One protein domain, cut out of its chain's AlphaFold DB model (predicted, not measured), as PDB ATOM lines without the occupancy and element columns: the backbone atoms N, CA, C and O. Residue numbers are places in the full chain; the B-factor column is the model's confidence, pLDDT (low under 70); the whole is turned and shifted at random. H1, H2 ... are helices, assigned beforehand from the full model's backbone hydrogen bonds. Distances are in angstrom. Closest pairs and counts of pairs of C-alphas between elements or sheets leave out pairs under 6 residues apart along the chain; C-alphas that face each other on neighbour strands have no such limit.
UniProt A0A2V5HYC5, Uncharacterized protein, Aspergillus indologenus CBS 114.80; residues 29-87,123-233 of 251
ATOM      1  N   GLU A  29     -26.723  -9.996 -24.741       87.19
ATOM      2  CA  GLU A  29     -27.762 -10.953 -24.384       87.19
ATOM      3  C   GLU A  29     -27.217 -12.372 -24.166       87.19
ATOM      4  O   GLU A  29     -27.558 -13.015 -23.171       87.19
ATOM      5  N   THR A  30     -26.346 -12.857 -25.057       90.50
ATOM      6  CA  THR A  30     -25.709 -14.175 -24.911       90.50
ATOM      7  C   THR A  30     -24.888 -14.246 -23.628       90.50
ATOM      8  O   THR A  30     -25.017 -15.215 -22.881       90.50
ATOM      9  N   GLU A  31     -24.178 -13.170 -23.282       93.19
ATOM     10  CA  GLU A  31     -23.451 -13.064 -22.016       93.19
ATOM     11  C   GLU A  31     -24.399 -13.108 -20.801       93.19
ATOM     12  O   GLU A  31     -24.186 -13.878 -19.859       93.19
ATOM     13  N   CYS A  32     -25.486 -12.326 -20.819       94.50
ATOM     14  CA  CYS A  32     -26.512 -12.350 -19.770       94.50
ATOM     15  C   CYS A  32     -27.118 -13.751 -19.586       94.50
ATOM     16  O   CYS A  32     -27.284 -14.219 -18.456       94.50
ATOM     17  N   ARG A  33     -27.425 -14.436 -20.693       95.06
ATOM     18  CA  ARG A  33     -27.992 -15.790 -20.703       95.06
ATOM     19  C   ARG A  33     -27.037 -16.807 -20.091       95.06
ATOM     20  O   ARG A  33     -27.458 -17.642 -19.290       95.06
ATOM     21  N   GLU A  34     -25.762 -16.752 -20.456       95.50
ATOM     22  CA  GLU A  34     -24.730 -17.651 -19.938       95.50
ATOM     23  C   GLU A  34     -24.493 -17.445 -18.446       95.50
ATOM     24  O   GLU A  34     -24.477 -18.419 -17.691       95.50
ATOM     25  N   LYS A  35     -24.401 -16.189 -17.993       95.12
ATOM     26  CA  LYS A  35     -24.244 -15.864 -16.570       95.12
ATOM     27  C   LYS A  35     -25.432 -16.343 -15.737       95.12
ATOM     28  O   LYS A  35     -25.237 -16.933 -14.674       95.12
ATOM     29  N   TYR A  36     -26.655 -16.158 -16.237       96.00
ATOM     30  CA  TYR A  36     -27.852 -16.672 -15.577       96.00
ATOM     31  C   TYR A  36     -27.859 -18.209 -15.504       96.00
ATOM     32  O   TYR A  36     -28.036 -18.781 -14.426       96.00
ATOM     33  N   LYS A  37     -27.578 -18.895 -16.623       96.00
ATOM     34  CA  LYS A  37     -27.462 -20.365 -16.662       96.00
ATOM     35  C   LYS A  37     -26.388 -20.881 -15.707       96.00
ATOM     36  O   LYS A  37     -26.614 -21.874 -15.018       96.00
ATOM     37  N   TYR A  38     -25.238 -20.214 -15.644       95.19
ATOM     38  CA  TYR A  38     -24.165 -20.551 -14.717       95.19
ATOM     39  C   TYR A  38     -24.630 -20.449 -13.259       95.19
ATOM     40  O   TYR A  38     -24.460 -21.407 -12.501       95.19
ATOM     41  N   ALA A  39     -25.270 -19.339 -12.873       93.88
ATOM     42  CA  ALA A  39     -25.793 -19.157 -11.519       93.88
ATOM     43  C   ALA A  39     -26.836 -20.229 -11.161       93.88
ATOM     44  O   ALA A  39     -26.767 -20.826 -10.084       93.88
ATOM     45  N   LYS A  40     -27.743 -20.541 -12.095       94.12
ATOM     46  CA  LYS A  40     -28.774 -21.575 -11.935       94.12
ATOM     47  C   LYS A  40     -28.161 -22.961 -11.752       94.12
ATOM     48  O   LYS A  40     -28.463 -23.636 -10.775       94.12
ATOM     49  N   ASN A  41     -27.221 -23.344 -12.616       93.75
ATOM     50  CA  ASN A  41     -26.511 -24.621 -12.517       93.75
ATOM     51  C   ASN A  41     -25.711 -24.743 -11.216       93.75
ATOM     52  O   ASN A  41     -25.690 -25.809 -10.605       93.75
ATOM     53  N   ARG A  42     -25.056 -23.663 -10.780       91.75
ATOM     54  CA  ARG A  42     -24.316 -23.637  -9.514       91.75
ATOM     55  C   ARG A  42     -25.249 -23.839  -8.322       91.75
ATOM     56  O   ARG A  42     -24.913 -24.610  -7.432       91.75
ATOM     57  N   TYR A  43     -26.414 -23.191  -8.320       89.06
ATOM     58  CA  TYR A  43     -27.435 -23.384  -7.290       89.06
ATOM     59  C   TYR A  43     -27.993 -24.817  -7.289       89.06
ATOM     60  O   TYR A  43     -28.106 -25.426  -6.230       89.06
ATOM     61  N   SER A  44     -28.275 -25.392  -8.463       89.69
ATOM     62  CA  SER A  44     -28.803 -26.760  -8.590       89.69
ATOM     63  C   SER A  44     -27.854 -27.851  -8.086       89.69
ATOM     64  O   SER A  44     -28.313 -28.947  -7.784       89.69
ATOM     65  N   ARG A  45     -26.548 -27.574  -8.000       89.31
ATOM     66  CA  ARG A  45     -25.537 -28.515  -7.488       89.31
ATOM     67  C   ARG A  45     -25.398 -28.509  -5.965       89.31
ATOM     68  O   ARG A  45     -24.667 -29.342  -5.446       89.31
ATOM     69  N   LEU A  46     -26.056 -27.586  -5.262       85.56
ATOM     70  CA  LEU A  46     -26.007 -27.536  -3.802       85.56
ATOM     71  C   LEU A  46     -26.757 -28.720  -3.181       85.56
ATOM     72  O   LEU A  46     -27.894 -29.023  -3.562       85.56
ATOM     73  N   SER A  47     -26.150 -29.341  -2.170       83.38
ATOM     74  CA  SER A  47     -26.815 -30.331  -1.318       83.38
ATOM     75  C   SER A  47     -28.011 -29.723  -0.568       83.38
ATOM     76  O   SER A  47     -28.236 -28.510  -0.564       83.38
ATOM     77  N   ALA A  48     -28.846 -30.567   0.044       76.00
ATOM     78  CA  ALA A  48     -29.955 -30.088   0.873       76.00
ATOM     79  C   ALA A  48     -29.456 -29.287   2.093       76.00
ATOM     80  O   ALA A  48     -30.033 -28.251   2.420       76.00
ATOM     81  N   ASP A  49     -28.334 -29.699   2.685       72.44
ATOM     82  CA  ASP A  49     -27.758 -29.066   3.877       72.44
ATOM     83  C   ASP A  49     -27.084 -27.724   3.551       72.44
ATOM     84  O   ASP A  49     -27.281 -26.731   4.256       72.44
ATOM     85  N   GLU A  50     -26.391 -27.632   2.409       70.31
ATOM     86  CA  GLU A  50     -25.899 -26.357   1.855       70.31
ATOM     87  C   GLU A  50     -27.048 -25.434   1.417       70.31
ATOM     88  O   GLU A  50     -26.891 -24.213   1.319       70.31
ATOM     89  N   ARG A  51     -28.236 -26.007   1.179       68.62
ATOM     90  CA  ARG A  51     -29.473 -25.243   1.007       68.62
ATOM     91  C   ARG A  51     -30.111 -24.781   2.324       68.62
ATOM     92  O   ARG A  51     -31.082 -24.022   2.306       68.62
ATOM     93  N   CYS A  52     -29.577 -25.174   3.472       62.59
ATOM     94  CA  CYS A  52     -30.129 -24.820   4.775       62.59
ATOM     95  C   CYS A  52     -29.245 -23.809   5.522       62.59
ATOM     96  O   CYS A  52     -29.735 -22.762   5.946       62.59
ATOM     97  N   SER A  53     -27.936 -24.054   5.604       56.94
ATOM     98  CA  SER A  53     -26.974 -23.165   6.272       56.94
ATOM     99  C   SER A  53     -26.601 -21.962   5.387       56.94
ATOM    100  O   SER A  53     -26.436 -22.108   4.180       56.94
ATOM    101  N   TYR A  54     -26.502 -20.752   5.957       57.78
ATOM    102  CA  TYR A  54     -26.302 -19.461   5.253       57.78
ATOM    103  C   TYR A  54     -27.511 -18.935   4.444       57.78
ATOM    104  O   TYR A  54     -27.438 -17.874   3.821       57.78
ATOM    105  N   GLN A  55     -28.658 -19.624   4.473       67.25
ATOM    106  CA  GLN A  55     -29.802 -19.251   3.637       67.25
ATOM    107  C   GLN A  55     -30.867 -18.409   4.323       67.25
ATOM    108  O   GLN A  55     -31.631 -17.772   3.617       67.25
ATOM    109  N   GLU A  56     -30.950 -18.367   5.648       79.44
ATOM    110  CA  GLU A  56     -32.110 -17.750   6.301       79.44
ATOM    111  C   GLU A  56     -32.164 -16.228   6.124       79.44
ATOM    112  O   GLU A  56     -33.188 -15.696   5.707       79.44
ATOM    113  N   ALA A  57     -31.041 -15.523   6.297       83.62
ATOM    114  CA  ALA A  57     -30.974 -14.085   6.022       83.62
ATOM    115  C   ALA A  57     -31.272 -13.763   4.546       83.62
ATOM    116  O   ALA A  57     -32.010 -12.822   4.254       83.62
ATOM    117  N   VAL A  58     -30.743 -14.570   3.615       88.25
ATOM    118  CA  VAL A  58     -30.989 -14.417   2.172       88.25
ATOM    119  C   VAL A  58     -32.447 -14.712   1.832       88.25
ATOM    120  O   VAL A  58     -33.051 -13.937   1.105       88.25
ATOM    121  N   LYS A  59     -33.032 -15.783   2.377       86.12
ATOM    122  CA  LYS A  59     -34.439 -16.169   2.192       86.12
ATOM    123  C   LYS A  59     -35.373 -15.095   2.736       86.12
ATOM    124  O   LYS A  59     -36.267 -14.662   2.021       86.12
ATOM    125  N   ASN A  60     -35.126 -14.619   3.954       90.75
ATOM    126  CA  ASN A  60     -35.933 -13.578   4.586       90.75
ATOM    127  C   ASN A  60     -35.865 -12.266   3.802       90.75
ATOM    128  O   ASN A  60     -36.888 -11.625   3.568       90.75
ATOM    129  N   TRP A  61     -34.669 -11.867   3.369       94.00
ATOM    130  CA  TRP A  61     -34.502 -10.683   2.533       94.00
ATOM    131  C   TRP A  61     -35.165 -10.849   1.157       94.00
ATOM    132  O   TRP A  61     -35.925  -9.978   0.740       94.00
ATOM    133  N   ALA A  62     -34.932 -11.976   0.477       92.25
ATOM    134  CA  ALA A  62     -35.496 -12.271  -0.839       92.25
ATOM    135  C   ALA A  62     -37.027 -12.335  -0.795       92.25
ATOM    136  O   ALA A  62     -37.679 -11.832  -1.706       92.25
ATOM    137  N   GLY A  63     -37.600 -12.889   0.278       93.62
ATOM    138  CA  GLY A  63     -39.038 -12.884   0.537       93.62
ATOM    139  C   GLY A  63     -39.588 -11.460   0.600       93.62
ATOM    140  O   GLY A  63     -40.440 -11.106  -0.208       93.62
ATOM    141  N   LYS A  64     -39.011 -10.605   1.456       96.50
ATOM    142  CA  LYS A  64     -39.401  -9.184   1.560       96.50
ATOM    143  C   LYS A  64     -39.273  -8.441   0.229       96.50
ATOM    144  O   LYS A  64     -40.155  -7.672  -0.140       96.50
ATOM    145  N   TYR A  65     -38.186  -8.673  -0.505       96.00
ATOM    146  CA  TYR A  65     -37.973  -8.062  -1.818       96.00
ATOM    147  C   TYR A  65     -39.018  -8.523  -2.843       96.00
ATOM    148  O   TYR A  65     -39.554  -7.712  -3.599       96.00
ATOM    149  N   THR A  66     -39.336  -9.818  -2.858       94.81
ATOM    150  CA  THR A  66     -40.328 -10.407  -3.767       94.81
ATOM    151  C   THR A  66     -41.734  -9.900  -3.448       94.81
ATOM    152  O   THR A  66     -42.476  -9.540  -4.359       94.81
ATOM    153  N   GLU A  67     -42.092  -9.799  -2.166       96.00
ATOM    154  CA  GLU A  67     -43.369  -9.233  -1.714       96.00
ATOM    155  C   GLU A  67     -43.527  -7.766  -2.124       96.00
ATOM    156  O   GLU A  67     -44.570  -7.382  -2.661       96.00
ATOM    157  N   GLU A  68     -42.488  -6.950  -1.922       97.44
ATOM    158  CA  GLU A  68     -42.492  -5.548  -2.343       97.44
ATOM    159  C   GLU A  68     -42.557  -5.450  -3.878       97.44
ATOM    160  O   GLU A  68     -43.337  -4.664  -4.405       97.44
ATOM    161  N   THR A  69     -41.836  -6.298  -4.621       95.56
ATOM    162  CA  THR A  69     -41.917  -6.361  -6.095       95.56
ATOM    163  C   THR A  69     -43.331  -6.719  -6.569       95.56
ATOM    164  O   THR A  69     -43.868  -6.077  -7.475       95.56
ATOM    165  N   ALA A  70     -43.979  -7.690  -5.921       95.88
ATOM    166  CA  ALA A  70     -45.362  -8.063  -6.203       95.88
ATOM    167  C   ALA A  70     -46.339  -6.904  -5.936       95.88
ATOM    168  O   ALA A  70     -47.283  -6.713  -6.707       95.88
ATOM    169  N   LEU A  71     -46.096  -6.093  -4.898       97.44
ATOM    170  CA  LEU A  71     -46.854  -4.864  -4.646       97.44
ATOM    171  C   LEU A  71     -46.686  -3.845  -5.784       97.44
ATOM    172  O   LEU A  71     -47.672  -3.262  -6.234       97.44
ATOM    173  N   GLY A  72     -45.471  -3.662  -6.301       97.06
ATOM    174  CA  GLY A  72     -45.229  -2.822  -7.477       97.06
ATOM    175  C   GLY A  72     -46.040  -3.270  -8.694       97.06
ATOM    176  O   GLY A  72     -46.725  -2.460  -9.322       97.06
ATOM    177  N   ILE A  73     -46.032  -4.576  -8.988       97.25
ATOM    178  CA  ILE A  73     -46.802  -5.168 -10.092       97.25
ATOM    179  C   ILE A  73     -48.309  -4.952  -9.890       97.25
ATOM    180  O   ILE A  73     -48.996  -4.573 -10.838       97.25
ATOM    181  N   LEU A  74     -48.825  -5.140  -8.672       97.00
ATOM    182  CA  LEU A  74     -50.225  -4.873  -8.321       97.00
ATOM    183  C   LEU A  74     -50.640  -3.433  -8.622       97.00
ATOM    184  O   LEU A  74     -51.636  -3.205  -9.313       97.00
ATOM    185  N   ILE A  75     -49.859  -2.467  -8.124       97.50
ATOM    186  CA  ILE A  75     -50.118  -1.037  -8.325       97.50
ATOM    187  C   ILE A  75     -50.175  -0.729  -9.822       97.50
ATOM    188  O   ILE A  75     -51.118  -0.090 -10.292       97.50
ATOM    189  N   LEU A  76     -49.194  -1.220 -10.582       96.56
ATOM    190  CA  LEU A  76     -49.112  -0.971 -12.016       96.56
ATOM    191  C   LEU A  76     -50.220  -1.664 -12.815       96.56
ATOM    192  O   LEU A  76     -50.719  -1.086 -13.775       96.56
ATOM    193  N   GLN A  77     -50.641  -2.873 -12.438       95.94
ATOM    194  CA  GLN A  77     -51.753  -3.555 -13.106       95.94
ATOM    195  C   GLN A  77     -53.082  -2.838 -12.867       95.94
ATOM    196  O   GLN A  77     -53.856  -2.662 -13.814       95.94
ATOM    197  N   ARG A  78     -53.320  -2.345 -11.646       95.38
ATOM    198  CA  ARG A  78     -54.498  -1.527 -11.350       95.38
ATOM    199  C   ARG A  78     -54.458  -0.203 -12.098       95.38
ATOM    200  O   ARG A  78     -55.456   0.186 -12.701       95.38
ATOM    201  N   LEU A  79     -53.302   0.456 -12.115       94.38
ATOM    202  CA  LEU A  79     -53.101   1.684 -12.872       94.38
ATOM    203  C   LEU A  79     -53.360   1.459 -14.367       94.38
ATOM    204  O   LEU A  79     -54.105   2.222 -14.972       94.38
ATOM    205  N   HIS A  80     -52.835   0.371 -14.937       92.50
ATOM    206  CA  HIS A  80     -53.084  -0.011 -16.325       92.50
ATOM    207  C   HIS A  80     -54.573  -0.246 -16.604       92.50
ATOM    208  O   HIS A  80     -55.096   0.193 -17.625       92.50
ATOM    209  N   ARG A  81     -55.294  -0.899 -15.685       91.38
ATOM    210  CA  ARG A  81     -56.746  -1.058 -15.801       91.38
ATOM    211  C   ARG A  81     -57.456   0.295 -15.854       91.38
ATOM    212  O   ARG A  81     -58.290   0.472 -16.734       91.38
ATOM    213  N   LEU A  82     -57.136   1.224 -14.950       91.38
ATOM    214  CA  LEU A  82     -57.755   2.559 -14.912       91.38
ATOM    215  C   LEU A  82     -57.417   3.389 -16.157       91.38
ATOM    216  O   LEU A  82     -58.291   4.050 -16.707       91.38
ATOM    217  N   GLN A  83     -56.186   3.289 -16.664       88.88
ATOM    218  CA  GLN A  83     -55.774   3.907 -17.929       88.88
ATOM    219  C   GLN A  83     -56.657   3.470 -19.107       88.88
ATOM    220  O   GLN A  83     -57.004   4.282 -19.958       88.88
ATOM    221  N   LEU A  84     -57.080   2.200 -19.140       87.12
ATOM    222  CA  LEU A  84     -58.000   1.697 -20.168       87.12
ATOM    223  C   LEU A  84     -59.434   2.232 -20.025       87.12
ATOM    224  O   LEU A  84     -60.192   2.134 -20.990       87.12
ATOM    225  N   LEU A  85     -59.812   2.747 -18.850       85.00
ATOM    226  CA  LEU A  85     -61.115   3.378 -18.606       85.00
ATOM    227  C   LEU A  85     -61.141   4.838 -19.037       85.00
ATOM    228  O   LEU A  85     -62.219   5.367 -19.295       85.00
ATOM    229  N   ARG A  86     -59.969   5.477 -19.113       81.06
ATOM    230  CA  ARG A  86     -59.860   6.877 -19.496       81.06
ATOM    231  C   ARG A  86     -60.550   7.074 -20.849       81.06
ATOM    232  O   ARG A  86     -60.168   6.408 -21.823       81.06
ATOM    233  N   PRO A  87     -61.544   7.976 -20.950       67.19
ATOM    234  CA  PRO A  87     -62.103   8.340 -22.236       67.19
ATOM    235  C   PRO A  87     -60.953   8.740 -23.160       67.19
ATOM    236  O   PRO A  87     -60.070   9.505 -22.773       67.19
ATOM    237  N   GLU A 123     -67.151  10.923 -11.798       64.88
ATOM    238  CA  GLU A 123     -66.452   9.687 -12.160       64.88
ATOM    239  C   GLU A 123     -65.039   9.928 -12.721       64.88
ATOM    240  O   GLU A 123     -64.104   9.240 -12.304       64.88
ATOM    241  N   ASP A 124     -64.845  10.941 -13.574       74.62
ATOM    242  CA  ASP A 124     -63.532  11.315 -14.123       74.62
ATOM    243  C   ASP A 124     -62.612  11.867 -13.025       74.62
ATOM    244  O   ASP A 124     -61.427  11.531 -12.959       74.62
ATOM    245  N   SER A 125     -63.168  12.663 -12.106       81.44
ATOM    246  CA  SER A 125     -62.426  13.197 -10.957       81.44
ATOM    247  C   SER A 125     -61.949  12.077 -10.023       81.44
ATOM    248  O   SER A 125     -60.787  12.048  -9.611       81.44
ATOM    249  N   CYS A 126     -62.815  11.100  -9.733       85.38
ATOM    250  CA  CYS A 126     -62.469   9.945  -8.905       85.38
ATOM    251  C   CYS A 126     -61.434   9.027  -9.572       85.38
ATOM    252  O   CYS A 126     -60.513   8.567  -8.891       85.38
ATOM    253  N   LEU A 127     -61.547   8.805 -10.886       89.31
ATOM    254  CA  LEU A 127     -60.589   8.032 -11.677       89.31
ATOM    255  C   LEU A 127     -59.200   8.682 -11.667       89.31
ATOM    256  O   LEU A 127     -58.215   8.027 -11.322       89.31
ATOM    257  N   GLU A 128     -59.105   9.975 -11.984       89.62
ATOM    258  CA  GLU A 128     -57.822  10.691 -12.007       89.62
ATOM    259  C   GLU A 128     -57.203  10.797 -10.603       89.62
ATOM    260  O   GLU A 128     -55.984  10.651 -10.439       89.62
ATOM    261  N   ALA A 129     -58.028  10.972  -9.565       91.06
ATOM    262  CA  ALA A 129     -57.575  10.949  -8.177       91.06
ATOM    263  C   ALA A 129     -57.016   9.573  -7.776       91.06
ATOM    264  O   ALA A 129     -55.972   9.501  -7.125       91.06
ATOM    265  N   GLU A 130     -57.675   8.480  -8.175       93.38
ATOM    266  CA  GLU A 130     -57.196   7.117  -7.926       93.38
ATOM    267  C   GLU A 130     -55.881   6.840  -8.666       93.38
ATOM    268  O   GLU A 130     -54.916   6.377  -8.057       93.38
ATOM    269  N   MET A 131     -55.786   7.200  -9.948       93.44
ATOM    270  CA  MET A 131     -54.554   7.055 -10.729       93.44
ATOM    271  C   MET A 131     -53.399   7.873 -10.141       93.44
ATOM    272  O   MET A 131     -52.269   7.390 -10.054       93.44
ATOM    273  N   THR A 132     -53.671   9.102  -9.701       93.50
ATOM    274  CA  THR A 132     -52.680   9.957  -9.034       93.50
ATOM    275  C   THR A 132     -52.195   9.333  -7.730       93.50
ATOM    276  O   THR A 132     -50.993   9.341  -7.454       93.50
ATOM    277  N   GLN A 133     -53.103   8.759  -6.941       94.88
ATOM    278  CA  GLN A 133     -52.746   8.070  -5.707       94.88
ATOM    279  C   GLN A 133     -51.878   6.833  -5.985       94.88
ATOM    280  O   GLN A 133     -50.817   6.695  -5.383       94.88
ATOM    281  N   LEU A 134     -52.246   6.007  -6.970       95.88
ATOM    282  CA  LEU A 134     -51.460   4.833  -7.366       95.88
ATOM    283  C   LEU A 134     -50.049   5.205  -7.837       95.88
ATOM    284  O   LEU A 134     -49.096   4.519  -7.485       95.88
ATOM    285  N   ARG A 135     -49.875   6.313  -8.570       95.06
ATOM    286  CA  ARG A 135     -48.533   6.799  -8.949       95.06
ATOM    287  C   ARG A 135     -47.699   7.205  -7.732       95.06
ATOM    288  O   ARG A 135     -46.517   6.870  -7.667       95.06
ATOM    289  N   LYS A 136     -48.303   7.883  -6.748       95.31
ATOM    290  CA  LYS A 136     -47.629   8.221  -5.479       95.31
ATOM    291  C   LYS A 136     -47.230   6.963  -4.710       95.31
ATOM    292  O   LYS A 136     -46.121   6.893  -4.184       95.31
ATOM    293  N   ASP A 137     -48.112   5.973  -4.656       96.44
ATOM    294  CA  ASP A 137     -47.848   4.719  -3.953       96.44
ATOM    295  C   ASP A 137     -46.791   3.882  -4.671       96.44
ATOM    296  O   ASP A 137     -45.914   3.326  -4.011       96.44
ATOM    297  N   TYR A 138     -46.790   3.886  -6.007       96.31
ATOM    298  CA  TYR A 138     -45.730   3.286  -6.811       96.31
ATOM    299  C   TYR A 138     -44.375   3.940  -6.530       96.31
ATOM    300  O   TYR A 138     -43.389   3.242  -6.316       96.31
ATOM    301  N   TRP A 139     -44.317   5.274  -6.456       95.50
ATOM    302  CA  TRP A 139     -43.085   5.984  -6.106       95.50
ATOM    303  C   TRP A 139     -42.569   5.603  -4.711       95.50
ATOM    304  O   TRP A 139     -41.393   5.282  -4.548       95.50
ATOM    305  N   LYS A 140     -43.449   5.560  -3.701       97.00
ATOM    306  CA  LYS A 140     -43.086   5.090  -2.350       97.00
ATOM    307  C   LYS A 140     -42.590   3.643  -2.362       97.00
ATOM    308  O   LYS A 140     -41.624   3.328  -1.674       97.00
ATOM    309  N   HIS A 141     -43.245   2.780  -3.135       95.75
ATOM    310  CA  HIS A 141     -42.821   1.402  -3.364       95.75
ATOM    311  C   HIS A 141     -41.402   1.343  -3.954       95.75
ATOM    312  O   HIS A 141     -40.558   0.629  -3.424       95.75
ATOM    313  N   GLN A 142     -41.094   2.152  -4.973       95.88
ATOM    314  CA  GLN A 142     -39.755   2.204  -5.570       95.88
ATOM    315  C   GLN A 142     -38.678   2.624  -4.556       95.88
ATOM    316  O   GLN A 142     -37.600   2.030  -4.531       95.88
ATOM    317  N   LEU A 143     -38.979   3.584  -3.671       97.31
ATOM    318  CA  LEU A 143     -38.075   3.965  -2.578       97.31
ATOM    319  C   LEU A 143     -37.839   2.805  -1.595       97.31
ATOM    320  O   LEU A 143     -36.693   2.531  -1.244       97.31
ATOM    321  N   ARG A 144     -38.898   2.088  -1.188       97.75
ATOM    322  CA  ARG A 144     -38.766   0.904  -0.318       97.75
ATOM    323  C   ARG A 144     -37.969  -0.213  -0.986       97.75
ATOM    324  O   ARG A 144     -37.115  -0.814  -0.344       97.75
ATOM    325  N   LEU A 145     -38.210  -0.466  -2.271       95.75
ATOM    326  CA  LEU A 145     -37.496  -1.486  -3.032       95.75
ATOM    327  C   LEU A 145     -36.006  -1.142  -3.163       95.75
ATOM    328  O   LEU A 145     -35.158  -2.020  -3.016       95.75
ATOM    329  N   GLN A 146     -35.678   0.136  -3.378       96.00
ATOM    330  CA  GLN A 146     -34.295   0.612  -3.386       96.00
ATOM    331  C   GLN A 146     -33.623   0.420  -2.023       96.00
ATOM    332  O   GLN A 146     -32.473  -0.017  -1.972       96.00
ATOM    333  N   GLU A 147     -34.322   0.721  -0.930       97.12
ATOM    334  CA  GLU A 147     -33.798   0.541   0.425       97.12
ATOM    335  C   GLU A 147     -33.550  -0.938   0.742       97.12
ATOM    336  O   GLU A 147     -32.449  -1.310   1.147       97.12
ATOM    337  N   LEU A 148     -34.519  -1.809   0.439       96.00
ATOM    338  CA  LEU A 148     -34.343  -3.259   0.535       96.00
ATOM    339  C   LEU A 148     -33.144  -3.716  -0.296       96.00
ATOM    340  O   LEU A 148     -32.314  -4.479   0.188       96.00
ATOM    341  N   TYR A 149     -33.012  -3.219  -1.525       93.94
ATOM    342  CA  TYR A 149     -31.894  -3.564  -2.392       93.94
ATOM    343  C   TYR A 149     -30.539  -3.139  -1.814       93.94
ATOM    344  O   TYR A 149     -29.562  -3.879  -1.938       93.94
ATOM    345  N   ARG A 150     -30.448  -1.971  -1.167       93.31
ATOM    346  CA  ARG A 150     -29.222  -1.506  -0.494       93.31
ATOM    347  C   ARG A 150     -28.886  -2.345   0.735       93.31
ATOM    348  O   ARG A 150     -27.723  -2.691   0.909       93.31
ATOM    349  N   GLY A 151     -29.890  -2.724   1.523       91.50
ATOM    350  CA  GLY A 151     -29.747  -3.573   2.710       91.50
ATOM    351  C   GLY A 151     -29.586  -5.069   2.421       91.50
ATOM    352  O   GLY A 151     -29.753  -5.888   3.325       91.50
ATOM    353  N   ARG A 152     -29.317  -5.455   1.168       91.75
ATOM    354  CA  ARG A 152     -29.210  -6.863   0.780       91.75
ATOM    355  C   ARG A 152     -28.002  -7.552   1.427       91.75
ATOM    356  O   ARG A 152     -26.936  -6.938   1.519       91.75
ATOM    357  N   PRO A 153     -28.115  -8.839   1.805       88.62
ATOM    358  CA  PRO A 153     -26.960  -9.630   2.209       88.62
ATOM    359  C   PRO A 153     -25.886  -9.649   1.118       88.62
ATOM    360  O   PRO A 153     -26.189  -9.606  -0.078       88.62
ATOM    361  N   HIS A 154     -24.621  -9.741   1.528       81.25
ATOM    362  CA  HIS A 154     -23.501  -9.783   0.591       81.25
ATOM    363  C   HIS A 154     -23.651 -10.971  -0.390       81.25
ATOM    364  O   HIS A 154     -24.009 -12.073   0.042       81.25
ATOM    365  N   PRO A 155     -23.380 -10.795  -1.702       72.81
ATOM    366  CA  PRO A 155     -23.617 -11.812  -2.732       72.81
ATOM    367  C   PRO A 155     -22.545 -12.916  -2.748       72.81
ATOM    368  O   PRO A 155     -22.004 -13.276  -3.788       72.81
ATOM    369  N   THR A 156     -22.207 -13.457  -1.582       75.50
ATOM    370  CA  THR A 156     -21.155 -14.470  -1.411       75.50
ATOM    371  C   THR A 156     -21.655 -15.885  -1.720       75.50
ATOM    372  O   THR A 156     -20.872 -16.753  -2.097       75.50
ATOM    373  N   GLY A 157     -22.964 -16.124  -1.574       83.94
ATOM    374  CA  GLY A 157     -23.588 -17.441  -1.731       83.94
ATOM    375  C   GLY A 157     -24.253 -17.663  -3.101       83.94
ATOM    376  O   GLY A 157     -24.790 -16.713  -3.679       83.94
ATOM    377  N   PRO A 158     -24.321 -18.914  -3.606       88.31
ATOM    378  CA  PRO A 158     -24.960 -19.221  -4.892       88.31
ATOM    379  C   PRO A 158     -26.444 -18.846  -4.960       88.31
ATOM    380  O   PRO A 158     -26.925 -18.469  -6.022       88.31
ATOM    381  N   THR A 159     -27.163 -18.904  -3.835       88.50
ATOM    382  CA  THR A 159     -28.578 -18.504  -3.739       88.50
ATOM    383  C   THR A 159     -28.770 -17.026  -4.052       88.50
ATOM    384  O   THR A 159     -29.602 -16.673  -4.881       88.50
ATOM    385  N   MET A 160     -27.960 -16.162  -3.434       90.25
ATOM    386  CA  MET A 160     -28.015 -14.722  -3.677       90.25
ATOM    387  C   MET A 160     -27.546 -14.388  -5.098       90.25
ATOM    388  O   MET A 160     -28.149 -13.557  -5.769       90.25
ATOM    389  N   ALA A 161     -26.513 -15.083  -5.589       91.25
ATOM    390  CA  ALA A 161     -26.042 -14.924  -6.961       91.25
ATOM    391  C   ALA A 161     -27.123 -15.285  -7.997       91.25
ATOM    392  O   ALA A 161     -27.311 -14.545  -8.958       91.25
ATOM    393  N   LEU A 162     -27.862 -16.384  -7.791       92.88
ATOM    394  CA  LEU A 162     -28.991 -16.755  -8.648       92.88
ATOM    395  C   LEU A 162     -30.117 -15.722  -8.570       92.88
ATOM    396  O   LEU A 162     -30.637 -15.325  -9.611       92.88
ATOM    397  N   PHE A 163     -30.465 -15.270  -7.363       93.38
ATOM    398  CA  PHE A 163     -31.494 -14.251  -7.169       93.38
ATOM    399  C   PHE A 163     -31.170 -12.979  -7.963       93.38
ATOM    400  O   PHE A 163     -31.976 -12.552  -8.788       93.38
ATOM    401  N   LEU A 164     -29.969 -12.419  -7.781       93.56
ATOM    402  CA  LEU A 164     -29.532 -11.212  -8.488       93.56
ATOM    403  C   LEU A 164     -29.464 -11.430 -10.002       93.56
ATOM    404  O   LEU A 164     -29.995 -10.624 -10.758       93.56
ATOM    405  N   ALA A 165     -28.894 -12.551 -10.457       94.62
ATOM    406  CA  ALA A 165     -28.828 -12.862 -11.884       94.62
ATOM    407  C   ALA A 165     -30.226 -12.942 -12.525       94.62
ATOM    408  O   ALA A 165     -30.411 -12.458 -13.639       94.62
ATOM    409  N   GLY A 166     -31.209 -13.517 -11.822       95.25
ATOM    410  CA  GLY A 166     -32.599 -13.575 -12.276       95.25
ATOM    411  C   GLY A 166     -33.238 -12.192 -12.427       95.25
ATOM    412  O   GLY A 166     -33.880 -11.929 -13.444       95.25
ATOM    413  N   HIS A 167     -33.003 -11.306 -11.455       93.44
ATOM    414  CA  HIS A 167     -33.628  -9.982 -11.376       93.44
ATOM    415  C   HIS A 167     -32.891  -8.885 -12.154       93.44
ATOM    416  O   HIS A 167     -33.504  -7.873 -12.499       93.44
ATOM    417  N   GLU A 168     -31.599  -9.035 -12.455       92.31
ATOM    418  CA  GLU A 168     -30.775  -8.015 -13.127       92.31
ATOM    419  C   GLU A 168     -30.540  -8.310 -14.607       92.31
ATOM    420  O   GLU A 168     -30.576  -7.398 -15.437       92.31
ATOM    421  N   TYR A 169     -30.311  -9.575 -14.965       94.88
ATOM    422  CA  TYR A 169     -30.055  -9.927 -16.355       94.88
ATOM    423  C   TYR A 169     -31.341  -9.934 -17.166       94.88
ATOM    424  O   TYR A 169     -32.438 -10.158 -16.650       94.88
ATOM    425  N   ARG A 170     -31.201  -9.613 -18.451       93.56
ATOM    426  CA  ARG A 170     -32.316  -9.440 -19.377       93.56
ATOM    427  C   ARG A 170     -32.123 -10.328 -20.598       93.56
ATOM    428  O   ARG A 170     -30.990 -10.520 -21.043       93.56
ATOM    429  N   ASN A 171     -33.220 -10.869 -21.114       93.44
ATOM    430  CA  ASN A 171     -33.247 -11.550 -22.408       93.44
ATOM    431  C   ASN A 171     -33.333 -10.539 -23.573       93.44
ATOM    432  O   ASN A 171     -33.327  -9.324 -23.362       93.44
ATOM    433  N   GLU A 172     -33.455 -11.046 -24.801       91.19
ATOM    434  CA  GLU A 172     -33.597 -10.245 -26.031       91.19
ATOM    435  C   GLU A 172     -34.811  -9.301 -26.028       91.19
ATOM    436  O   GLU A 172     -34.797  -8.252 -26.669       91.19
ATOM    437  N   HIS A 173     -35.844  -9.632 -25.253       90.31
ATOM    438  CA  HIS A 173     -37.053  -8.825 -25.091       90.31
ATOM    439  C   HIS A 173     -36.956  -7.824 -23.930       90.31
ATOM    440  O   HIS A 173     -37.940  -7.166 -23.588       90.31
ATOM    441  N   GLY A 174     -35.792  -7.709 -23.286       91.38
ATOM    442  CA  GLY A 174     -35.613  -6.853 -22.119       91.38
ATOM    443  C   GLY A 174     -36.340  -7.371 -20.875       91.38
ATOM    444  O   GLY A 174     -36.595  -6.589 -19.963       91.38
ATOM    445  N   GLN A 175     -36.689  -8.659 -20.825       94.12
ATOM    446  CA  GLN A 175     -37.378  -9.273 -19.693       94.12
ATOM    447  C   GLN A 175     -36.373  -9.874 -18.703       94.12
ATOM    448  O   GLN A 175     -35.417 -10.528 -19.136       94.12
ATOM    449  N   PRO A 176     -36.584  -9.686 -17.391       95.38
ATOM    450  CA  PRO A 176     -35.879 -10.418 -16.345       95.38
ATOM    451  C   PRO A 176     -36.010 -11.943 -16.494       95.38
ATOM    452  O   PRO A 176     -37.043 -12.441 -16.944       95.38
ATOM    453  N   TYR A 177     -34.980 -12.701 -16.111       96.25
ATOM    454  CA  TYR A 177     -35.025 -14.165 -16.206       96.25
ATOM    455  C   TYR A 177     -35.916 -14.807 -15.134       96.25
ATOM    456  O   TYR A 177     -36.518 -15.843 -15.400       96.25
ATOM    457  N   ASP A 178     -36.053 -14.192 -13.959       94.88
ATOM    458  CA  ASP A 178     -37.005 -14.624 -12.923       94.88
ATOM    459  C   ASP A 178     -38.470 -14.557 -13.409       94.88
ATOM    460  O   ASP A 178     -39.261 -15.473 -13.172       94.88
ATOM    461  N   PHE A 179     -38.820 -13.520 -14.172       96.06
ATOM    462  CA  PHE A 179     -40.108 -13.376 -14.838       96.06
ATOM    463  C   PHE A 179     -40.324 -14.498 -15.857       96.06
ATOM    464  O   PHE A 179     -41.411 -15.074 -15.913       96.06
ATOM    465  N   VAL A 180     -39.302 -14.823 -16.656       96.19
ATOM    466  CA  VAL A 180     -39.385 -15.905 -17.652       96.19
ATOM    467  C   VAL A 180     -39.595 -17.256 -16.968       96.19
ATOM    468  O   VAL A 180     -40.496 -18.000 -17.352       96.19
ATOM    469  N   ASP A 181     -38.826 -17.550 -15.921       95.31
ATOM    470  CA  ASP A 181     -38.915 -18.806 -15.172       95.31
ATOM    471  C   ASP A 181     -40.288 -19.006 -14.501       95.31
ATOM    472  O   ASP A 181     -40.824 -20.117 -14.490       95.31
ATOM    473  N   SER A 182     -40.903 -17.931 -14.005       95.56
ATOM    474  CA  SER A 182     -42.208 -17.970 -13.322       95.56
ATOM    475  C   SER A 182     -43.423 -18.022 -14.267       95.56
ATOM    476  O   SER A 182     -44.564 -18.156 -13.814       95.56
ATOM    477  N   GLN A 183     -43.225 -17.994 -15.594       96.25
ATOM    478  CA  GLN A 183     -44.327 -18.104 -16.568       96.25
ATOM    479  C   GLN A 183     -45.127 -19.399 -16.402       96.25
ATOM    480  O   GLN A 183     -46.355 -19.396 -16.531       96.25
ATOM    481  N   ARG A 184     -44.439 -20.507 -16.097       96.38
ATOM    482  CA  ARG A 184     -45.078 -21.811 -15.895       96.38
ATOM    483  C   ARG A 184     -45.997 -21.807 -14.677       96.38
ATOM    484  O   ARG A 184     -47.078 -22.380 -14.740       96.38
ATOM    485  N   GLU A 185     -45.602 -21.145 -13.593       96.56
ATOM    486  CA  GLU A 185     -46.416 -21.035 -12.376       96.56
ATOM    487  C   GLU A 185     -47.684 -20.220 -12.636       96.56
ATOM    488  O   GLU A 185     -48.785 -20.664 -12.313       96.56
ATOM    489  N   CYS A 186     -47.545 -19.080 -13.321       97.25
ATOM    490  CA  CYS A 186     -48.677 -18.274 -13.774       97.25
ATOM    491  C   CYS A 186     -49.637 -19.092 -14.653       97.25
ATOM    492  O   CYS A 186     -50.852 -19.031 -14.466       97.25
ATOM    493  N   ALA A 187     -49.112 -19.888 -15.589       96.94
ATOM    494  CA  ALA A 187     -49.923 -20.754 -16.441       96.94
ATOM    495  C   ALA A 187     -50.655 -21.845 -15.636       96.94
ATOM    496  O   ALA A 187     -51.867 -21.998 -15.783       96.94
ATOM    497  N   ASN A 188     -49.949 -22.544 -14.742       96.75
ATOM    498  CA  ASN A 188     -50.516 -23.592 -13.887       96.75
ATOM    499  C   ASN A 188     -51.615 -23.059 -12.952       96.75
ATOM    500  O   ASN A 188     -52.581 -23.763 -12.678       96.75
ATOM    501  N   ALA A 189     -51.510 -21.804 -12.505       94.19
ATOM    502  CA  ALA A 189     -52.533 -21.126 -11.706       94.19
ATOM    503  C   ALA A 189     -53.749 -20.632 -12.528       94.19
ATOM    504  O   ALA A 189     -54.598 -19.897 -12.013       94.19
ATOM    505  N   GLY A 190     -53.834 -20.968 -13.823       93.00
ATOM    506  CA  GLY A 190     -54.888 -20.490 -14.726       93.00
ATOM    507  C   GLY A 190     -54.761 -19.001 -15.081       93.00
ATOM    508  O   GLY A 190     -55.755 -18.322 -15.364       93.00
ATOM    509  N   GLY A 191     -53.547 -18.455 -15.010       94.88
ATOM    510  CA  GLY A 191     -53.224 -17.061 -15.300       94.88
ATOM    511  C   GLY A 191     -53.125 -16.739 -16.794       94.88
ATOM    512  O   GLY A 191     -53.424 -17.554 -17.666       94.88
ATOM    513  N   CYS A 192     -52.708 -15.507 -17.114       96.75
ATOM    514  CA  CYS A 192     -52.589 -15.046 -18.506       96.75
ATOM    515  C   CYS A 192     -51.581 -15.860 -19.327       96.75
ATOM    516  O   CYS A 192     -51.749 -15.937 -20.538       96.75
ATOM    517  N   CYS A 193     -50.558 -16.455 -18.706       96.62
ATOM    518  CA  CYS A 193     -49.527 -17.214 -19.422       96.62
ATOM    519  C   CYS A 193     -50.043 -18.521 -20.044       96.62
ATOM    520  O   CYS A 193     -49.450 -18.991 -21.005       96.62
ATOM    521  N   ALA A 194     -51.160 -19.076 -19.559       95.06
ATOM    522  CA  ALA A 194     -51.840 -20.211 -20.195       95.06
ATOM    523  C   ALA A 194     -52.772 -19.791 -21.351       95.06
ATOM    524  O   ALA A 194     -53.409 -20.636 -21.976       95.06
ATOM    525  N   ARG A 195     -52.904 -18.484 -21.618       92.62
ATOM    526  CA  ARG A 195     -53.833 -17.915 -22.602       92.62
ATOM    527  C   ARG A 195     -53.078 -17.168 -23.699       92.62
ATOM    528  O   ARG A 195     -51.952 -16.720 -23.520       92.62
ATOM    529  N   SER A 196     -53.754 -16.923 -24.817       90.81
ATOM    530  CA  SER A 196     -53.222 -16.151 -25.948       90.81
ATOM    531  C   SER A 196     -53.326 -14.626 -25.781       90.81
ATOM    532  O   SER A 196     -53.009 -13.883 -26.705       90.81
ATOM    533  N   CYS A 197     -53.761 -14.116 -24.620       90.38
ATOM    534  CA  CYS A 197     -54.019 -12.679 -24.445       90.38
ATOM    535  C   CYS A 197     -52.754 -11.803 -24.439       90.38
ATOM    536  O   CYS A 197     -52.858 -10.585 -24.598       90.38
ATOM    537  N   GLY A 198     -51.571 -12.389 -24.221       89.75
ATOM    538  CA  GLY A 198     -50.296 -11.669 -24.265       89.75
ATOM    539  C   GLY A 198     -50.116 -10.626 -23.151       89.75
ATOM    540  O   GLY A 198     -49.313  -9.707 -23.296       89.75
ATOM    541  N   CYS A 199     -50.920 -10.691 -22.080       91.44
ATOM    542  CA  CYS A 199     -51.011  -9.615 -21.089       91.44
ATOM    543  C   CYS A 199     -49.724  -9.470 -20.255       91.44
ATOM    544  O   CYS A 199     -49.270  -8.355 -20.025       91.44
ATOM    545  N   CYS A 200     -49.111 -10.592 -19.859       94.56
ATOM    546  CA  CYS A 200     -47.907 -10.620 -19.021       94.56
ATOM    547  C   CYS A 200     -46.631 -10.265 -19.792       94.56
ATOM    548  O   CYS A 200     -45.655  -9.828 -19.198       94.56
ATOM    549  N   GLN A 201     -46.628 -10.447 -21.114       91.81
ATOM    550  CA  GLN A 201     -45.481 -10.149 -21.970       91.81
ATOM    551  C   GLN A 201     -45.319  -8.647 -22.234       91.81
ATOM    552  O   GLN A 201     -44.277  -8.229 -22.733       91.81
ATOM    553  N   LYS A 202     -46.336  -7.835 -21.921       91.06
ATOM    554  CA  LYS A 202     -46.290  -6.381 -22.075       91.06
ATOM    555  C   LYS A 202     -45.645  -5.745 -20.850       91.06
ATOM    556  O   LYS A 202     -46.004  -6.072 -19.722       91.06
ATOM    557  N   GLY A 203     -44.741  -4.799 -21.088       91.38
ATOM    558  CA  GLY A 203     -44.212  -3.947 -20.031       91.38
ATOM    559  C   GLY A 203     -45.324  -3.115 -19.392       91.38
ATOM    560  O   GLY A 203     -46.179  -2.558 -20.084       91.38
ATOM    561  N   LEU A 204     -45.309  -3.048 -18.067       93.06
ATOM    562  CA  LEU A 204     -46.136  -2.159 -17.268       93.06
ATOM    563  C   LEU A 204     -45.367  -0.866 -16.989       93.06
ATOM    564  O   LEU A 204     -44.153  -0.890 -16.772       93.06
ATOM    565  N   TYR A 205     -46.085   0.257 -16.961       90.94
ATOM    566  CA  TYR A 205     -45.499   1.585 -16.800       90.94
ATOM    567  C   TYR A 205     -46.314   2.426 -15.818       90.94
ATOM    568  O   TYR A 205     -47.545   2.433 -15.865       90.94
ATOM    569  N   ALA A 206     -45.625   3.171 -14.951       87.69
ATOM    570  CA  ALA A 206     -46.267   4.130 -14.051       87.69
ATOM    571  C   ALA A 206     -46.798   5.368 -14.803       87.69
ATOM    572  O   ALA A 206     -47.822   5.946 -14.434       87.69
ATOM    573  N   ASN A 207     -46.123   5.746 -15.892       82.62
ATOM    574  CA  ASN A 207     -46.483   6.872 -16.747       82.62
ATOM    575  C   ASN A 207     -46.737   6.387 -18.178       82.62
ATOM    576  O   ASN A 207     -46.037   5.513 -18.685       82.62
ATOM    577  N   GLU A 208     -47.743   6.965 -18.837       71.06
ATOM    578  CA  GLU A 208     -48.071   6.639 -20.232       71.06
ATOM    579  C   GLU A 208     -47.174   7.377 -21.228       71.06
ATOM    580  O   GLU A 208     -47.054   6.960 -22.385       71.06
ATOM    581  N   ASP A 209     -46.547   8.473 -20.794       70.38
ATOM    582  CA  ASP A 209     -45.747   9.326 -21.656       70.38
ATOM    583  C   ASP A 209     -44.579   8.543 -22.245       70.38
ATOM    584  O   ASP A 209     -43.735   8.003 -21.537       70.38
ATOM    585  N   LYS A 210     -44.512   8.497 -23.581       62.44
ATOM    586  CA  LYS A 210     -43.501   7.721 -24.320       62.44
ATOM    587  C   LYS A 210     -42.061   8.071 -23.932       62.44
ATOM    588  O   LYS A 210     -41.179   7.241 -24.104       62.44
ATOM    589  N   LYS A 211     -41.827   9.290 -23.433       62.25
ATOM    590  CA  LYS A 211     -40.519   9.740 -22.935       62.25
ATOM    591  C   LYS A 211     -40.122   9.064 -21.617       62.25
ATOM    592  O   LYS A 211     -38.936   8.869 -21.390       62.25
ATOM    593  N   ASP A 212     -41.102   8.644 -20.820       61.56
ATOM    594  CA  ASP A 212     -40.923   8.024 -19.505       61.56
ATOM    595  C   ASP A 212     -41.025   6.489 -19.553       61.56
ATOM    596  O   ASP A 212     -40.779   5.812 -18.556       61.56
ATOM    597  N   GLN A 213     -41.325   5.902 -20.719       68.12
ATOM    598  CA  GLN A 213     -41.363   4.446 -20.938       68.12
ATOM    599  C   GLN A 213     -39.963   3.802 -21.022       68.12
ATOM    600  O   GLN A 213     -39.775   2.767 -21.660       68.12
ATOM    601  N   THR A 214     -38.955   4.400 -20.389       68.19
ATOM    602  CA  THR A 214     -37.558   3.950 -20.464       68.19
ATOM    603  C   THR A 214     -37.290   2.683 -19.654       68.19
ATOM    604  O   THR A 214     -36.299   2.004 -19.908       68.19
ATOM    605  N   SER A 215     -38.162   2.344 -18.698       80.75
ATOM    606  CA  SER A 215     -37.989   1.199 -17.795       80.75
ATOM    607  C   SER A 215     -39.293   0.403 -17.649       80.75
ATOM    608  O   SER A 215     -40.059   0.662 -16.719       80.75
ATOM    609  N   PRO A 216     -39.590  -0.540 -18.564       90.38
ATOM    610  CA  PRO A 216     -40.741  -1.425 -18.414       90.38
ATOM    611  C   PRO A 216     -40.581  -2.329 -17.190       90.38
ATOM    612  O   PRO A 216     -39.523  -2.923 -16.978       90.38
ATOM    613  N   VAL A 217     -41.662  -2.488 -16.428       93.31
ATOM    614  CA  VAL A 217     -41.757  -3.504 -15.376       93.31
ATOM    615  C   VAL A 217     -42.521  -4.700 -15.915       93.31
ATOM    616  O   VAL A 217     -43.633  -4.559 -16.418       93.31
ATOM    617  N   TYR A 218     -41.938  -5.887 -15.801       95.12
ATOM    618  CA  TYR A 218     -42.588  -7.133 -16.196       95.12
ATOM    619  C   TYR A 218     -43.113  -7.862 -14.966       95.12
ATOM    620  O   TYR A 218     -42.464  -7.885 -13.923       95.12
ATOM    621  N   GLY A 219     -44.296  -8.457 -15.088       95.12
ATOM    622  CA  GLY A 219     -44.933  -9.168 -13.990       95.12
ATOM    623  C   GLY A 219     -46.075 -10.059 -14.456       95.12
ATOM    624  O   GLY A 219     -46.779  -9.751 -15.423       95.12
ATOM    625  N   HIS A 220     -46.272 -11.170 -13.748       97.25
ATOM    626  CA  HIS A 220     -47.407 -12.062 -13.980       97.25
ATOM    627  C   HIS A 220     -48.706 -11.474 -13.444       97.25
ATOM    628  O   HIS A 220     -48.716 -10.506 -12.684       97.25
ATOM    629  N   CYS A 221     -49.832 -12.023 -13.893       96.12
ATOM    630  CA  CYS A 221     -51.134 -11.497 -13.518       96.12
ATOM    631  C   CYS A 221     -51.385 -11.621 -12.009       96.12
ATOM    632  O   CYS A 221     -51.190 -12.678 -11.416       96.12
ATOM    633  N   THR A 222     -51.893 -10.540 -11.427       95.25
ATOM    634  CA  THR A 222     -52.384 -10.473 -10.048       95.25
ATOM    635  C   THR A 222     -53.914 -10.350 -10.047       95.25
ATOM    636  O   THR A 222     -54.548 -10.411 -11.108       95.25
ATOM    637  N   LEU A 223     -54.519 -10.129  -8.875       93.69
ATOM    638  CA  LEU A 223     -55.949  -9.811  -8.747       93.69
ATOM    639  C   LEU A 223     -56.345  -8.508  -9.467       93.69
ATOM    640  O   LEU A 223     -57.499  -8.346  -9.849       93.69
ATOM    641  N   GLU A 224     -55.386  -7.615  -9.720       95.38
ATOM    642  CA  GLU A 224     -55.604  -6.337 -10.411       95.38
ATOM    643  C   GLU A 224     -55.452  -6.439 -11.939       95.38
ATOM    644  O   GLU A 224     -55.624  -5.461 -12.670       95.38
ATOM    645  N   CYS A 225     -55.140  -7.627 -12.464       95.00
ATOM    646  CA  CYS A 225     -55.004  -7.833 -13.898       95.00
ATOM    647  C   CYS A 225     -56.363  -7.722 -14.609       95.00
ATOM    648  O   CYS A 225     -57.220  -8.599 -14.488       95.00
ATOM    649  N   VAL A 226     -56.522  -6.699 -15.456       92.38
ATOM    650  CA  VAL A 226     -57.746  -6.462 -16.247       92.38
ATOM    651  C   VAL A 226     -58.178  -7.671 -17.085       92.38
ATOM    652  O   VAL A 226     -59.368  -7.949 -17.204       92.38
ATOM    653  N   CYS A 227     -57.228  -8.423 -17.648       93.19
ATOM    654  CA  CYS A 227     -57.541  -9.621 -18.427       93.19
ATOM    655  C   CYS A 227     -58.105 -10.740 -17.549       93.19
ATOM    656  O   CYS A 227     -59.049 -11.404 -17.964       93.19
ATOM    657  N   CYS A 228     -57.545 -10.950 -16.353       94.31
ATOM    658  CA  CYS A 228     -58.051 -11.950 -15.413       94.31
ATOM    659  C   CYS A 228     -59.429 -11.565 -14.874       94.31
ATOM    660  O   CYS A 228     -60.304 -12.420 -14.844       94.31
ATOM    661  N   ILE A 229     -59.634 -10.292 -14.523       93.56
ATOM    662  CA  ILE A 229     -60.927  -9.769 -14.053       93.56
ATOM    663  C   ILE A 229     -62.015 -10.003 -15.104       93.56
ATOM    664  O   ILE A 229     -63.068 -10.542 -14.795       93.56
ATOM    665  N   ARG A 230     -61.741  -9.661 -16.369       92.12
ATOM    666  CA  ARG A 230     -62.692  -9.869 -17.471       92.12
ATOM    667  C   ARG A 230     -62.949 -11.339 -17.775       92.12
ATOM    668  O   ARG A 230     -64.054 -11.681 -18.149       92.12
ATOM    669  N   PHE A 231     -61.924 -12.183 -17.669       91.88
ATOM    670  CA  PHE A 231     -62.061 -13.616 -17.931       91.88
ATOM    671  C   PHE A 231     -62.856 -14.331 -16.834       91.88
ATOM    672  O   PHE A 231     -63.594 -15.259 -17.129       91.88
ATOM    673  N   ARG A 232     -62.676 -13.922 -15.574       90.81
ATOM    674  CA  ARG A 232     -63.364 -14.508 -14.414       90.81
ATOM    675  C   ARG A 232     -64.695 -13.830 -14.091       90.81
ATOM    676  O   ARG A 232     -65.395 -14.310 -13.209       90.81
ATOM    677  N   GLU A 233     -64.985 -12.704 -14.740       92.31
ATOM    678  CA  GLU A 233     -66.175 -11.870 -14.516       92.31
ATOM    679  C   GLU A 233     -66.356 -11.450 -13.048       92.31
ATOM    680  O   GLU A 233     -67.454 -11.176 -12.573       92.31
TER     681      GLU A 233
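This is residues 29 to 87 and 123 to 233 of the 251 residues of an uncharacterized protein of Aspergillus indologenus CBS 114.80 (UniProt A0A2V5HYC5). Two long helices, H2 and H3, run side by side and opposite ways along the longest axis; on the side of H2 away from H3 sits a string of shorter helices and loops. H1 and H4 pair up near the first turns of H2, the short H5 and H6 come next, and H7 packs crosswise on H2 towards its other end, reached through a long unnamed stretch, residues 189 to 225. The printed part has 170 residues with seven named helices, H1 to H7 in order along the chain, and no named strand; the class is all helix. It is compact, with a radius of gyration of the C-alphas of 17.7 A, and elongated, spanning 57 by 35 by 30 A.

H2, residues 56 to 83, is 40.2 A long from its first C-alpha at (-32.110, -17.750, 6.301) to its last at (-55.774, 3.907, -17.929). H3, residues 123 to 150, measures 40.6 A. H1, residues 29 to 44, measures 22.4 A and begins with C-alpha 29 at (-27.762, -10.953, -24.384). H4, residues 158 to 168, measures 15.1 A. H5 is residues 177 to 181 and H6 is residues 183 to 188. H7, residues 226 to 232, ends with C-alpha 232 at (-63.364, -14.508, -14.414).

H2 and H4 are the hubs, touching three helices each. H2 touches H3 at a shallow tilt of 21 degrees, opposite ways; their closest C-alphas, of Leu 79 and Met 131, are 6.0 A apart. With residues 58 to 62 alone, H2 only just touches H4, with 3 pairs of C-alphas within 8 A; the closest, of Val 58 and Met 160, are 6.6 A apart, and the two run the same way at a shallow tilt of 18 degrees. With residues 77 to 81 alone, H2 touches H7 about perpendicular, at 90 degrees; the closest C-alphas, of Arg 81 and Val 226, are 5.5 A apart. H4 touches H1 at a shallow tilt of 28 degrees, opposite ways, the closest C-alphas being those of Ala 39 and Leu 162, 4.9 A apart. H4 also touches H5, where the closest C-alphas, of Gly 166 and Asp 178, are 4.6 A apart. Helix packing is mostly aligned: 3 of the 4 touching pairs with a tilt are at a shallow one. H6 touches no helix and meets H5 only through their link. H3 is apart from H1, H4, H5, H6 and H7. In each of H1 to H7 every O i to N i+4 pair is within hydrogen-bond range.

The two C-alphas farthest apart, of Ser 47 and Glu 123, are 57.4 A apart. Residues 88 to 122 are not printed, and C-alphas 87 and 123 across the cut are 11.1 A apart. The links H1 to H2, of 11 residues, and H6 to H7, of 37, are long, while H5 to H6 is tight. The mean pLDDT of the printed part is 89.8; residues 51 to 55, 87, 123 and 210 to 214 are under 70.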